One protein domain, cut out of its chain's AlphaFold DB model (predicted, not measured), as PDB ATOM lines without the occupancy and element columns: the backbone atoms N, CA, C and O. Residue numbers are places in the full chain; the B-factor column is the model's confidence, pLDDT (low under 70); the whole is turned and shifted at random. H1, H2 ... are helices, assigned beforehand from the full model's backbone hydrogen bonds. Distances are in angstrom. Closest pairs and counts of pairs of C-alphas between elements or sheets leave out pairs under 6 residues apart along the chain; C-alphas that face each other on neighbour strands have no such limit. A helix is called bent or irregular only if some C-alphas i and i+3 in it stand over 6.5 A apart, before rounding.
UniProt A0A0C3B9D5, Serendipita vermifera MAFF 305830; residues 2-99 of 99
ATOM      1  N   LEU A   2      39.035  61.125  43.158       41.16
ATOM      2  CA  LEU A   2      39.177  61.651  41.782       41.16
ATOM      3  C   LEU A   2      38.581  63.057  41.536       41.16
ATOM      4  O   LEU A   2      39.104  63.802  40.721       41.16
ATOM      5  N   LEU A   3      37.543  63.465  42.276       43.00
ATOM      6  CA  LEU A   3      36.918  64.791  42.110       43.00
ATOM      7  C   LEU A   3      37.701  65.951  42.766       43.00
ATOM      8  O   LEU A   3      37.393  67.104  42.510       43.00
ATOM      9  N   GLN A   4      38.704  65.674  43.613       42.84
ATOM     10  CA  GLN A   4      39.473  66.707  44.342       42.84
ATOM     11  C   GLN A   4      40.754  67.155  43.617       42.84
ATOM     12  O   GLN A   4      41.555  67.907  44.172       42.84
ATOM     13  N   SER A   5      40.978  66.648  42.407       50.69
ATOM     14  CA  SER A   5      42.142  66.944  41.565       50.69
ATOM     15  C   SER A   5      41.771  67.629  40.253       50.69
ATOM     16  O   SER A   5      42.667  67.974  39.492       50.69
ATOM     17  N   ILE A   6      40.477  67.846  40.002       60.31
ATOM     18  CA  ILE A   6      39.998  68.576  38.831       60.31
ATOM     19  C   ILE A   6      40.425  70.050  38.969       60.31
ATOM     20  O   ILE A   6      40.203  70.639  40.034       60.31
ATOM     21  N   PRO A   7      41.061  70.649  37.945       60.09
ATOM     22  CA  PRO A   7      41.369  72.074  37.943       60.09
ATOM     23  C   PRO A   7      40.094  72.911  38.143       60.09
ATOM     24  O   PRO A   7      39.052  72.576  37.569       60.09
ATOM     25  N   PRO A   8      40.145  74.008  38.916       55.34
ATOM     26  CA  PRO A   8      39.032  74.954  38.982       55.34
ATOM     27  C   PRO A   8      38.627  75.395  37.563       55.34
ATOM     28  O   PRO A   8      39.499  75.762  36.782       55.34
ATOM     29  N   GLY A   9      37.333  75.350  37.217       55.47
ATOM     30  CA  GLY A   9      36.826  75.769  35.895       55.47
ATOM     31  C   GLY A   9      36.331  74.652  34.962       55.47
ATOM     32  O   GLY A   9      35.703  74.947  33.950       55.47
ATOM     33  N   VAL A  10      36.507  73.375  35.316       55.75
ATOM     34  CA  VAL A  10      35.995  72.213  34.542       55.75
ATOM     35  C   VAL A  10      34.537  71.853  34.921       55.75
ATOM     36  O   VAL A  10      34.009  70.803  34.577       55.75
ATOM     37  N   GLU A  11      33.839  72.717  35.659       56.09
ATOM     38  CA  GLU A  11      32.646  72.327  36.430       56.09
ATOM     39  C   GLU A  11      31.325  72.321  35.637       56.09
ATOM     40  O   GLU A  11      30.306  71.852  36.150       56.09
ATOM     41  N   HIS A  12      31.306  72.823  34.394       65.19
ATOM     42  CA  HIS A  12      30.044  73.050  33.670       65.19
ATOM     43  C   HIS A  12      29.995  72.511  32.234       65.19
ATOM     44  O   HIS A  12      28.921  72.105  31.789       65.19
ATOM     45  N   HIS A  13      31.119  72.460  31.510       76.31
ATOM     46  CA  HIS A  13      31.152  72.015  30.114       76.31
ATOM     47  C   HIS A  13      32.423  71.220  29.806       76.31
ATOM     48  O   HIS A  13      33.526  71.685  30.079       76.31
ATOM     49  N   HIS A  14      32.254  70.048  29.191       84.06
ATOM     50  CA  HIS A  14      33.341  69.199  28.700       84.06
ATOM     51  C   HIS A  14      33.299  69.166  27.173       84.06
ATOM     52  O   HIS A  14      32.275  68.803  26.591       84.06
ATOM     53  N   ILE A  15      34.384  69.584  26.526       87.88
ATOM     54  CA  ILE A  15      34.499  69.664  25.066       87.88
ATOM     55  C   ILE A  15      35.699  68.824  24.647       87.88
ATOM     56  O   ILE A  15      36.799  69.027  25.152       87.88
ATOM     57  N   ILE A  16      35.493  67.921  23.689       91.06
ATOM     58  CA  ILE A  16      36.553  67.072  23.141       91.06
ATOM     59  C   ILE A  16      36.749  67.428  21.669       91.06
ATOM     60  O   ILE A  16      35.821  67.329  20.864       91.06
ATOM     61  N   LEU A  17      37.973  67.815  21.309       93.31
ATOM     62  CA  LEU A  17      38.401  67.923  19.917       93.31
ATOM     63  C   LEU A  17      39.062  66.607  19.515       93.31
ATOM     64  O   LEU A  17      40.009  66.162  20.154       93.31
ATOM     65  N   THR A  18      38.557  65.981  18.455       94.38
ATOM     66  CA  THR A  18      39.079  64.700  17.972       94.38
ATOM     67  C   THR A  18      39.592  64.829  16.546       94.38
ATOM     68  O   THR A  18      39.086  65.597  15.730       94.38
ATOM     69  N   SER A  19      40.635  64.072  16.235       94.75
ATOM     70  CA  SER A  19      41.122  63.862  14.875       94.75
ATOM     71  C   SER A  19      41.570  62.413  14.753       94.75
ATOM     72  O   SER A  19      42.141  61.857  15.689       94.75
ATOM     73  N   GLY A  20      41.278  61.790  13.614       94.75
ATOM     74  CA  GLY A  20      41.568  60.381  13.365       94.75
ATOM     75  C   GLY A  20      42.408  60.182  12.112       94.75
ATOM     76  O   GLY A  20      42.569  61.085  11.293       94.75
ATOM     77  N   TRP A  21      42.925  58.970  11.952       97.25
ATOM     78  CA  TRP A  21      43.624  58.532  10.746       97.25
ATOM     79  C   TRP A  21      43.285  57.075  10.432       97.25
ATOM     80  O   TRP A  21      42.827  56.326  11.296       97.25
ATOM     81  N   LEU A  22      43.519  56.663   9.185       97.94
ATOM     82  CA  LEU A  22      43.341  55.279   8.751       97.94
ATOM     83  C   LEU A  22      44.566  54.430   9.139       97.94
ATOM     84  O   LEU A  22      45.667  54.966   9.300       97.94
ATOM     85  N   PRO A  23      44.434  53.092   9.235       97.00
ATOM     86  CA  PRO A  23      45.554  52.219   9.599       97.00
ATOM     87  C   PRO A  23      46.794  52.358   8.699       97.00
ATOM     88  O   PRO A  23      47.917  52.175   9.169       97.00
ATOM     89  N   ASN A  24      46.603  52.712   7.424       97.44
ATOM     90  CA  ASN A  24      47.661  52.872   6.425       97.44
ATOM     91  C   ASN A  24      48.170  54.319   6.258       97.44
ATOM     92  O   ASN A  24      49.058  54.542   5.440       97.44
ATOM     93  N   THR A  25      47.648  55.298   7.008       98.19
ATOM     94  CA  THR A  25      48.152  56.683   6.978       98.19
ATOM     95  C   THR A  25      49.632  56.702   7.360       98.19
ATOM     96  O   THR A  25      50.015  56.034   8.324       98.19
ATOM     97  N   THR A  26      50.476  57.439   6.634       98.44
ATOM     98  CA  THR A  26      51.926  57.456   6.888       98.44
ATOM     99  C   THR A  26      52.256  58.096   8.239       98.44
ATOM    100  O   THR A  26      51.456  58.854   8.785       98.44
ATOM    101  N   PHE A  27      53.437  57.822   8.801       97.88
ATOM    102  CA  PHE A  27      53.854  58.471  10.051       97.88
ATOM    103  C   PHE A  27      53.949  59.998   9.911       97.88
ATOM    104  O   PHE A  27      53.444  60.708  10.774       97.88
ATOM    105  N   ALA A  28      54.481  60.499   8.792       98.31
ATOM    106  CA  ALA A  28      54.577  61.936   8.530       98.31
ATOM    107  C   ALA A  28      53.198  62.625   8.486       98.31
ATOM    108  O   ALA A  28      53.026  63.732   9.007       98.31
ATOM    109  N   ASP A  29      52.194  61.953   7.916       98.31
ATOM    110  CA  ASP A  29      50.824  62.469   7.893       98.31
ATOM    111  C   ASP A  29      50.184  62.421   9.286       98.31
ATOM    112  O   ASP A  29      49.540  63.387   9.694       98.31
ATOM    113  N   ARG A  30      50.409  61.351  10.066       98.06
ATOM    114  CA  ARG A  30      49.952  61.267  11.470       98.06
ATOM    115  C   ARG A  30      50.546  62.387  12.319       98.06
ATOM    116  O   ARG A  30      49.834  62.986  13.118       98.06
ATOM    117  N   ASP A  31      51.820  62.711  12.125       97.56
ATOM    118  CA  ASP A  31      52.480  63.801  12.848       97.56
ATOM    119  C   ASP A  31      51.952  65.173  12.418       97.56
ATOM    120  O   ASP A  31      51.851  66.100  13.223       97.56
ATOM    121  N   THR A  32      51.546  65.316  11.159       98.12
ATOM    122  CA  THR A  32      50.853  66.519  10.681       98.12
ATOM    123  C   THR A  32      49.461  66.649  11.297       98.12
ATOM    124  O   THR A  32      49.107  67.733  11.759       98.12
ATOM    125  N   ILE A  33      48.711  65.548  11.398       98.06
ATOM    126  CA  ILE A  33      47.411  65.512  12.079       98.06
ATOM    127  C   ILE A  33      47.566  65.876  13.559       98.06
ATOM    128  O   ILE A  33      46.842  66.740  14.046       98.06
ATOM    129  N   ARG A  34      48.542  65.288  14.260       97.56
ATOM    130  CA  ARG A  34      48.830  65.606  15.669       97.56
ATOM    131  C   ARG A  34      49.139  67.084  15.867       97.56
ATOM    132  O   ARG A  34      48.492  67.720  16.683       97.56
ATOM    133  N   ARG A  35      50.053  67.655  15.075       97.81
ATOM    134  CA  ARG A  35      50.377  69.092  15.141       97.81
ATOM    135  C   ARG A  35      49.159  69.973  14.873       97.81
ATOM    136  O   ARG A  35      48.987  70.999  15.523       97.81
ATOM    137  N   SER A  36      48.312  69.586  13.920       98.12
ATOM    138  CA  SER A  36      47.068  70.305  13.647       98.12
ATOM    139  C   SER A  36      46.105  70.242  14.833       98.12
ATOM    140  O   SER A  36      45.519  71.268  15.173       98.12
ATOM    141  N   LEU A  37      45.966  69.080  15.478       97.44
ATOM    142  CA  LEU A  37      45.149  68.923  16.679       97.44
ATOM    143  C   LEU A  37      45.688  69.782  17.829       97.44
ATOM    144  O   LEU A  37      44.914  70.536  18.409       97.44
ATOM    145  N   THR A  38      46.999  69.761  18.079       97.44
ATOM    146  CA  THR A  38      47.646  70.626  19.078       97.44
ATOM    147  C   THR A  38      47.375  72.103  18.804       97.44
ATOM    148  O   THR A  38      46.975  72.845  19.693       97.44
ATOM    149  N   ASN A  39      47.500  72.559  17.558       97.81
ATOM    150  CA  ASN A  39      47.191  73.952  17.226       97.81
ATOM    151  C   ASN A  39      45.714  74.303  17.489       97.81
ATOM    152  O   ASN A  39      45.411  75.410  17.939       97.81
ATOM    153  N   GLN A  40      44.790  73.378  17.220       96.62
ATOM    154  CA  GLN A  40      43.360  73.575  17.472       96.62
ATOM    155  C   GLN A  40      43.038  73.619  18.970       96.62
ATOM    156  O   GLN A  40      42.295  74.504  19.395       96.62
ATOM    157  N   THR A  41      43.612  72.722  19.778       94.69
ATOM    158  CA  THR A  41      43.422  72.725  21.238       94.69
ATOM    159  C   THR A  41      44.003  73.987  21.866       94.69
ATOM    160  O   THR A  41      43.328  74.615  22.678       94.69
ATOM    161  N   GLN A  42      45.177  74.446  21.419       95.56
ATOM    162  CA  GLN A  42      45.753  75.714  21.883       95.56
ATOM    163  C   GLN A  42      44.917  76.930  21.461       95.56
ATOM    164  O   GLN A  42      44.732  77.864  22.243       95.56
ATOM    165  N   THR A  43      44.355  76.913  20.249       95.62
ATOM    166  CA  THR A  43      43.419  77.956  19.801       95.62
ATOM    167  C   THR A  43      42.194  78.000  20.709       95.62
ATOM    168  O   THR A  43      41.828  79.077  21.176       95.62
ATOM    169  N   LEU A  44      41.594  76.848  21.025       91.62
ATOM    170  CA  LEU A  44      40.481  76.775  21.970       91.62
ATOM    171  C   LEU A  44      40.880  77.308  23.353       91.62
ATOM    172  O   LEU A  44      40.194  78.183  23.870       91.62
ATOM    173  N   ALA A  45      42.006  76.858  23.913       90.31
ATOM    174  CA  ALA A  45      42.496  77.304  25.218       90.31
ATOM    175  C   ALA A  45      42.660  78.836  25.293       90.31
ATOM    176  O   ALA A  45      42.299  79.452  26.294       90.31
ATOM    177  N   SER A  46      43.122  79.472  24.209       92.50
ATOM    178  CA  SER A  46      43.244  80.936  24.133       92.50
ATOM    179  C   SER A  46      41.905  81.687  24.154       92.50
ATOM    180  O   SER A  46      41.860  82.845  24.570       92.50
ATOM    181  N   LEU A  47      40.814  81.046  23.719       91.31
ATOM    182  CA  LEU A  47      39.470  81.633  23.693       91.31
ATOM    183  C   LEU A  47      38.745  81.487  25.036       91.31
ATOM    184  O   LEU A  47      37.827  82.257  25.317       91.31
ATOM    185  N   VAL A  48      39.144  80.511  25.854       86.12
ATOM    186  CA  VAL A  48      38.537  80.209  27.157       86.12
ATOM    187  C   VAL A  48      39.584  80.229  28.281       86.12
ATOM    188  O   VAL A  48      39.904  79.194  28.867       86.12
ATOM    189  N   PRO A  49      40.151  81.407  28.607       83.12
ATOM    190  CA  PRO A  49      41.187  81.506  29.630       83.12
ATOM    191  C   PRO A  49      40.681  80.998  30.986       83.12
ATOM    192  O   PRO A  49      39.571  81.318  31.412       83.12
ATOM    193  N   GLY A  50      41.518  80.219  31.674       76.94
ATOM    194  CA  GLY A  50      41.194  79.616  32.972       76.94
ATOM    195  C   GLY A  50      40.493  78.256  32.893       76.94
ATOM    196  O   GLY A  50      40.205  77.679  33.936       76.94
ATOM    197  N   PHE A  51      40.235  77.726  31.694       80.94
ATOM    198  CA  PHE A  51      39.792  76.341  31.530       80.94
ATOM    199  C   PHE A  51      40.976  75.377  31.656       80.94
ATOM    200  O   PHE A  51      42.076  75.655  31.178       80.94
ATOM    201  N   GLY A  52      40.724  74.227  32.281       85.06
ATOM    202  CA  GLY A  52      41.645  73.092  32.298       85.06
ATOM    203  C   GLY A  52      41.381  72.109  31.157       85.06
ATOM    204  O   GLY A  52      40.427  72.243  30.391       85.06
ATOM    205  N   SER A  53      42.212  71.076  31.078       88.50
ATOM    206  CA  SER A  53      42.057  69.931  30.189       88.50
ATOM    207  C   SER A  53      42.059  68.643  31.006       88.50
ATOM    208  O   SER A  53      42.817  68.491  31.966       88.50
ATOM    209  N   TYR A  54      41.180  67.712  30.645       88.25
ATOM    210  CA  TYR A  54      41.081  66.425  31.314       88.25
ATOM    211  C   TYR A  54      42.169  65.482  30.794       88.25
ATOM    212  O   TYR A  54      42.113  65.040  29.650       88.25
ATOM    213  N   ASN A  55      43.149  65.170  31.643       87.44
ATOM    214  CA  ASN A  55      44.367  64.448  31.272       87.44
ATOM    215  C   ASN A  55      44.121  63.078  30.606       87.44
ATOM    216  O   ASN A  55      44.930  62.665  29.779       87.44
ATOM    217  N   ASP A  56      43.034  62.377  30.948       88.81
ATOM    218  CA  ASP A  56      42.739  61.051  30.382       88.81
ATOM    219  C   ASP A  56      42.214  61.133  28.930       88.81
ATOM    220  O   ASP A  56      42.226  60.134  28.211       88.81
ATOM    221  N   GLU A  57      41.789  62.320  28.480       90.62
ATOM    222  CA  GLU A  57      41.259  62.599  27.134       90.62
ATOM    223  C   GLU A  57      41.964  63.805  26.475       90.62
ATOM    224  O   GLU A  57      41.387  64.508  25.642       90.62
ATOM    225  N   ALA A  58      43.211  64.079  26.867       91.69
ATOM    226  CA  ALA A  58      43.948  65.267  26.452       91.69
ATOM    227  C   ALA A  58      44.859  65.049  25.234       91.69
ATOM    228  O   ALA A  58      45.191  63.926  24.843       91.69
ATOM    229  N   ASP A  59      45.320  66.161  24.655       94.94
ATOM    230  CA  ASP A  59      46.395  66.135  23.669       94.94
ATOM    231  C   ASP A  59      47.707  65.684  24.322       94.94
ATOM    232  O   ASP A  59      48.206  66.298  25.268       94.94
ATOM    233  N   TYR A  60      48.301  64.632  23.763       94.06
ATOM    234  CA  TYR A  60      49.611  64.132  24.166       94.06
ATOM    235  C   TYR A  60      50.689  65.225  24.092       94.06
ATOM    236  O   TYR A  60      51.607  65.239  24.904       94.06
ATOM    237  N   ASN A  61      50.582  66.165  23.147       95.69
ATOM    238  CA  ASN A  61      51.577  67.221  22.945       95.69
ATOM    239  C   ASN A  61      51.237  68.544  23.650       95.69
ATOM    240  O   ASN A  61      51.805  69.568  23.278       95.69
ATOM    241  N   GLU A  62      50.324  68.551  24.630       95.19
ATOM    242  CA  GLU A  62      49.919  69.768  25.346       95.19
ATOM    243  C   GLU A  62      51.140  70.528  25.922       95.19
ATOM    244  O   GLU A  62      51.768  70.051  26.871       95.19
ATOM    245  N   PRO A  63      51.503  71.708  25.381       94.88
ATOM    246  CA  PRO A  63      52.713  72.422  25.788       94.88
ATOM    247  C   PRO A  63      52.645  72.963  27.221       94.88
ATOM    248  O   PRO A  63      53.683  73.100  27.865       94.88
ATOM    249  N   ASN A  64      51.447  73.252  27.737       93.31
ATOM    250  CA  ASN A  64      51.236  73.828  29.067       93.31
ATOM    251  C   ASN A  64      50.616  72.821  30.047       93.31
ATOM    252  O   ASN A  64      49.865  73.198  30.949       93.31
ATOM    253  N   TRP A  65      50.934  71.535  29.893       94.56
ATOM    254  CA  TRP A  65      50.256  70.424  30.570       94.56
ATOM    255  C   TRP A  65      50.222  70.529  32.099       94.56
ATOM    256  O   TRP A  65      49.250  70.090  32.712       94.56
ATOM    257  N   LYS A  66      51.241  71.128  32.737       93.81
ATOM    258  CA  LYS A  66      51.262  71.314  34.200       93.81
ATOM    259  C   LYS A  66      50.060  72.139  34.655       93.81
ATOM    260  O   LYS A  66      49.341  71.730  35.563       93.81
ATOM    261  N   GLU A  67      49.831  73.262  33.984       92.25
ATOM    262  CA  GLU A  67      48.705  74.148  34.264       92.25
ATOM    263  C   GLU A  67      47.400  73.563  33.720       92.25
ATOM    264  O   GLU A  67      46.414  73.492  34.448       92.25
ATOM    265  N   ALA A  68      47.403  73.068  32.479       91.19
ATOM    266  CA  ALA A  68      46.198  72.562  31.832       91.19
ATOM    267  C   ALA A  68      45.584  71.372  32.588       91.19
ATOM    268  O   ALA A  68      44.373  71.340  32.788       91.19
ATOM    269  N   PHE A  69      46.392  70.406  33.031       92.12
ATOM    270  CA  PHE A  69      45.887  69.168  33.640       92.12
ATOM    271  C   PHE A  69      45.742  69.260  35.154       92.12
ATOM    272  O   PHE A  69      44.846  68.647  35.733       92.12
ATOM    273  N   TRP A  70      46.630  70.006  35.810       92.06
ATOM    274  CA  TRP A  70      46.737  69.999  37.268       92.06
ATOM    275  C   TRP A  70      46.483  71.378  37.886       92.06
ATOM    276  O   TRP A  70      46.071  71.453  39.047       92.06
ATOM    277  N   GLY A  71      46.709  72.460  37.139       90.44
ATOM    278  CA  GLY A  71      46.542  73.842  37.586       90.44
ATOM    279  C   GLY A  71      47.222  74.119  38.926       90.44
ATOM    280  O   GLY A  71      48.292  73.591  39.253       90.44
ATOM    281  N   SER A  72      46.527  74.866  39.782       91.38
ATOM    282  CA  SER A  72      46.982  75.191  41.140       91.38
ATOM    283  C   SER A  72      47.224  73.971  42.044       91.38
ATOM    284  O   SER A  72      47.915  74.091  43.060       91.38
ATOM    285  N   ASN A  73      46.730  72.777  41.687       92.00
ATOM    286  CA  ASN A  73      46.988  71.553  42.447       92.00
ATOM    287  C   ASN A  73      48.386  70.966  42.203       92.00
ATOM    288  O   ASN A  73      48.831  70.157  43.027       92.00
ATOM    289  N   TYR A  74      49.090  71.349  41.128       94.12
ATOM    290  CA  TYR A  74      50.361  70.723  40.736       94.12
ATOM    291  C   TYR A  74      51.377  70.703  41.883       94.12
ATOM    292  O   TYR A  74      51.930  69.654  42.205       94.12
ATOM    293  N   ALA A  75      51.569  71.835  42.570       95.94
ATOM    294  CA  ALA A  75      52.538  71.949  43.660       95.94
ATOM    295  C   ALA A  75      52.243  70.978  44.820       95.94
ATOM    296  O   ALA A  75      53.147  70.315  45.336       95.94
ATOM    297  N   ARG A  76      50.966  70.841  45.204       96.44
ATOM    298  CA  ARG A  76      50.542  69.907  46.259       96.44
ATOM    299  C   ARG A  76      50.755  68.459  45.829       96.44
ATOM    300  O   ARG A  76      51.254  67.655  46.615       96.44
ATOM    301  N   LEU A  77      50.376  68.121  44.597       96.31
ATOM    302  CA  LEU A  77      50.529  66.770  44.060       96.31
ATOM    303  C   LEU A  77      52.008  66.392  43.921       96.31
ATOM    304  O   LEU A  77      52.380  65.282  44.294       96.31
ATOM    305  N   LYS A  78      52.858  67.321  43.471       96.62
ATOM    306  CA  LYS A  78      54.307  67.121  43.362       96.62
ATOM    307  C   LYS A  78      54.941  66.839  44.719       96.62
ATOM    308  O   LYS A  78      55.678  65.872  44.855       96.62
ATOM    309  N   SER A  79      54.566  67.596  45.751       97.69
ATOM    310  CA  SER A  79      55.030  67.338  47.120       97.69
ATOM    311  C   SER A  79      54.657  65.932  47.617       97.69
ATOM    312  O   SER A  79      55.462  65.262  48.264       97.69
ATOM    313  N   ILE A  80      53.452  65.453  47.290       97.81
ATOM    314  CA  ILE A  80      53.018  64.090  47.628       97.81
ATOM    315  C   ILE A  80      53.833  63.056  46.847       97.81
ATOM    316  O   ILE A  80      54.310  62.089  47.442       97.81
ATOM    317  N   LYS A  81      54.010  63.269  45.538       97.31
ATOM    318  CA  LYS A  81      54.795  62.406  44.651       97.31
ATOM    319  C   LYS A  81      56.230  62.257  45.147       97.31
ATOM    320  O   LYS A  81      56.681  61.130  45.301       97.31
ATOM    321  N   ASP A  82      56.893  63.354  45.495       96.88
ATOM    322  CA  ASP A  82      58.282  63.347  45.971       96.88
ATOM    323  C   ASP A  82      58.441  62.608  47.304       96.88
ATOM    324  O   ASP A  82      59.461  61.970  47.557       96.88
ATOM    325  N   ARG A  83      57.411  62.639  48.160       98.00
ATOM    326  CA  ARG A  83      57.396  61.885  49.419       98.00
ATOM    327  C   ARG A  83      57.180  60.383  49.210       98.00
ATOM    328  O   ARG A  83      57.746  59.583  49.952       98.00
ATOM    329  N   LEU A  84      56.312  60.006  48.273       97.81
ATOM    330  CA  LEU A  84      55.888  58.617  48.039       97.81
ATOM    331  C   LEU A  84      56.791  57.867  47.056       97.81
ATOM    332  O   LEU A  84      56.971  56.660  47.194       97.81
ATOM    333  N   ASP A  85      57.354  58.569  46.081       97.50
ATOM    334  CA  ASP A  85      58.236  58.029  45.054       97.50
ATOM    335  C   ASP A  85      59.481  58.917  44.872       97.50
ATOM    336  O   ASP A  85      59.701  59.485  43.802       97.50
ATOM    337  N   PRO A  86      60.334  59.030  45.910       95.94
ATOM    338  CA  PRO A  86      61.524  59.887  45.883       95.94
ATOM    339  C   PRO A  86      62.578  59.447  44.858       95.94
ATOM    340  O   PRO A  86      63.537  60.170  44.611       95.94
ATOM    341  N   ARG A  87      62.445  58.238  44.295       95.88
ATOM    342  CA  ARG A  87      63.344  57.702  43.263       95.88
ATOM    343  C   ARG A  87      62.776  57.831  41.849       95.88
ATOM    344  O   ARG A  87      63.460  57.427  40.917       95.88
ATOM    345  N   GLY A  88      61.553  58.346  41.699       93.62
ATOM    346  CA  GLY A  88      60.903  58.505  40.400       93.62
ATOM    347  C   GLY A  88      60.720  57.185  39.651       93.62
ATOM    348  O   GLY A  88      60.960  57.130  38.451       93.62
ATOM    349  N   LEU A  89      60.347  56.101  40.338       96.31
ATOM    350  CA  LEU A  89      60.124  54.806  39.688       96.31
ATOM    351  C   LEU A  89      58.860  54.808  38.816       96.31
ATOM    352  O   LEU A  89      58.820  54.139  37.786       96.31
ATOM    353  N   PHE A  90      57.817  55.522  39.237       96.31
ATOM    354  CA  PHE A  90      56.532  55.549  38.544       96.31
ATOM    355  C   PHE A  90      56.417  56.812  37.691       96.31
ATOM    356  O   PHE A  90      55.953  57.845  38.175       96.31
ATOM    357  N   THR A  91      56.839  56.744  36.433       94.94
ATOM    358  CA  THR A  91      56.790  57.874  35.496       94.94
ATOM    359  C   THR A  91      55.793  57.632  34.372       94.94
ATOM    360  O   THR A  91      55.460  56.496  34.029       94.94
ATOM    361  N   CYS A  92      55.293  58.726  33.809       94.62
ATOM    362  CA  CYS A  92      54.489  58.747  32.599       94.62
ATOM    363  C   CYS A  92      54.524  60.150  31.996       94.62
ATOM    364  O   CYS A  92      54.752  61.126  32.709       94.62
ATOM    365  N   HIS A  93      54.297  60.227  30.686       95.25
ATOM    366  CA  HIS A  93      54.264  61.485  29.946       95.25
ATOM    367  C   HIS A  93      53.189  62.421  30.515       95.25
ATOM    368  O   HIS A  93      52.031  62.022  30.647       95.25
ATOM    369  N   HIS A  94      53.585  63.641  30.874       94.62
ATOM    370  CA  HIS A  94      52.771  64.700  31.487       94.62
ATOM    371  C   HIS A  94      52.112  64.342  32.833       94.62
ATOM    372  O   HIS A  94      51.167  64.997  33.293       94.62
ATOM    373  N   CYS A  95      52.622  63.318  33.510       95.06
ATOM    374  CA  CYS A  95      52.243  63.025  34.883       95.06
ATOM    375  C   CYS A  95      52.912  63.989  35.867       95.06
ATOM    376  O   CYS A  95      53.912  64.637  35.573       95.06
ATOM    377  N   VAL A  96      52.376  64.080  37.085       96.00
ATOM    378  CA  VAL A  96      53.000  64.884  38.144       96.00
ATOM    379  C   VAL A  96      54.430  64.397  38.404       96.00
ATOM    380  O   VAL A  96      54.633  63.251  38.811       96.00
ATOM    381  N   GLY A  97      55.399  65.295  38.216       94.00
ATOM    382  CA  GLY A  97      56.826  64.996  38.334       94.00
ATOM    383  C   GLY A  97      57.501  64.515  37.050       94.00
ATOM    384  O   GLY A  97      58.627  64.038  37.122       94.00
ATOM    385  N   ASP A  98      56.828  64.625  35.903       90.19
ATOM    386  CA  ASP A  98      57.470  64.587  34.590       90.19
ATOM    387  C   ASP A  98      58.187  65.934  34.360       90.19
ATOM    388  O   ASP A  98      57.563  67.000  34.305       90.19
ATOM    389  N   GLU A  99      59.516  65.932  34.366       77.81
ATOM    390  CA  GLU A  99      60.372  67.114  34.192       77.81
ATOM    391  C   GLU A  99      61.723  66.769  33.570       77.81
ATOM    392  O   GLU A  99      62.254  65.672  33.852       77.81
TER     393      GLU A  99
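Overview. This is residues 2 to 99 of the 99 residues of a protein of Serendipita vermifera MAFF 305830 (UniProt A0A0C3B9D5). Two helices, H1 and a kinked H2, stand apart like the legs of an arch, with the looping link of residues 48 to 64 between them. The tail, residues 85 to 99, folds back inside the arch beside H2, while residues 2 to 26 run from the side of H2 to the far end of H1. The 98 printed residues include two named helices, H1 then H2, and no named strand; the class is all helix, with 41 residues in named elements, under half. The whole is only just loose, close to compact, with a radius of gyration of the C-alphas of 15.4 A and spans of 44 by 34 by 20 A.

Arrangement. H1, residues 27 to 47, and H2, residues 65 to 84, are apart. H2 has a kink of 91 degrees near Ser 72 and is irregular: C-alphas 69 and 72 are 9.7 A apart. Every O i to N i+4 pair is within hydrogen-bond range in H1, and 11 of 16 in H2.

Along the chain. H1 runs 30.5 A from C-alpha 27 at (53.854, 58.471, 10.051). H2 runs 21.8 A to C-alpha 84 at (55.888, 58.617, 48.039).

Size, cuts and confidence. The C-alphas farthest apart, of Asn 24 and Arg 83, are 45.0 A apart. Residues 23 to 28 stand free. The link from H1 to H2 is long. The printed part has no cut; pLDDT is under 70 at residues 2 to 12.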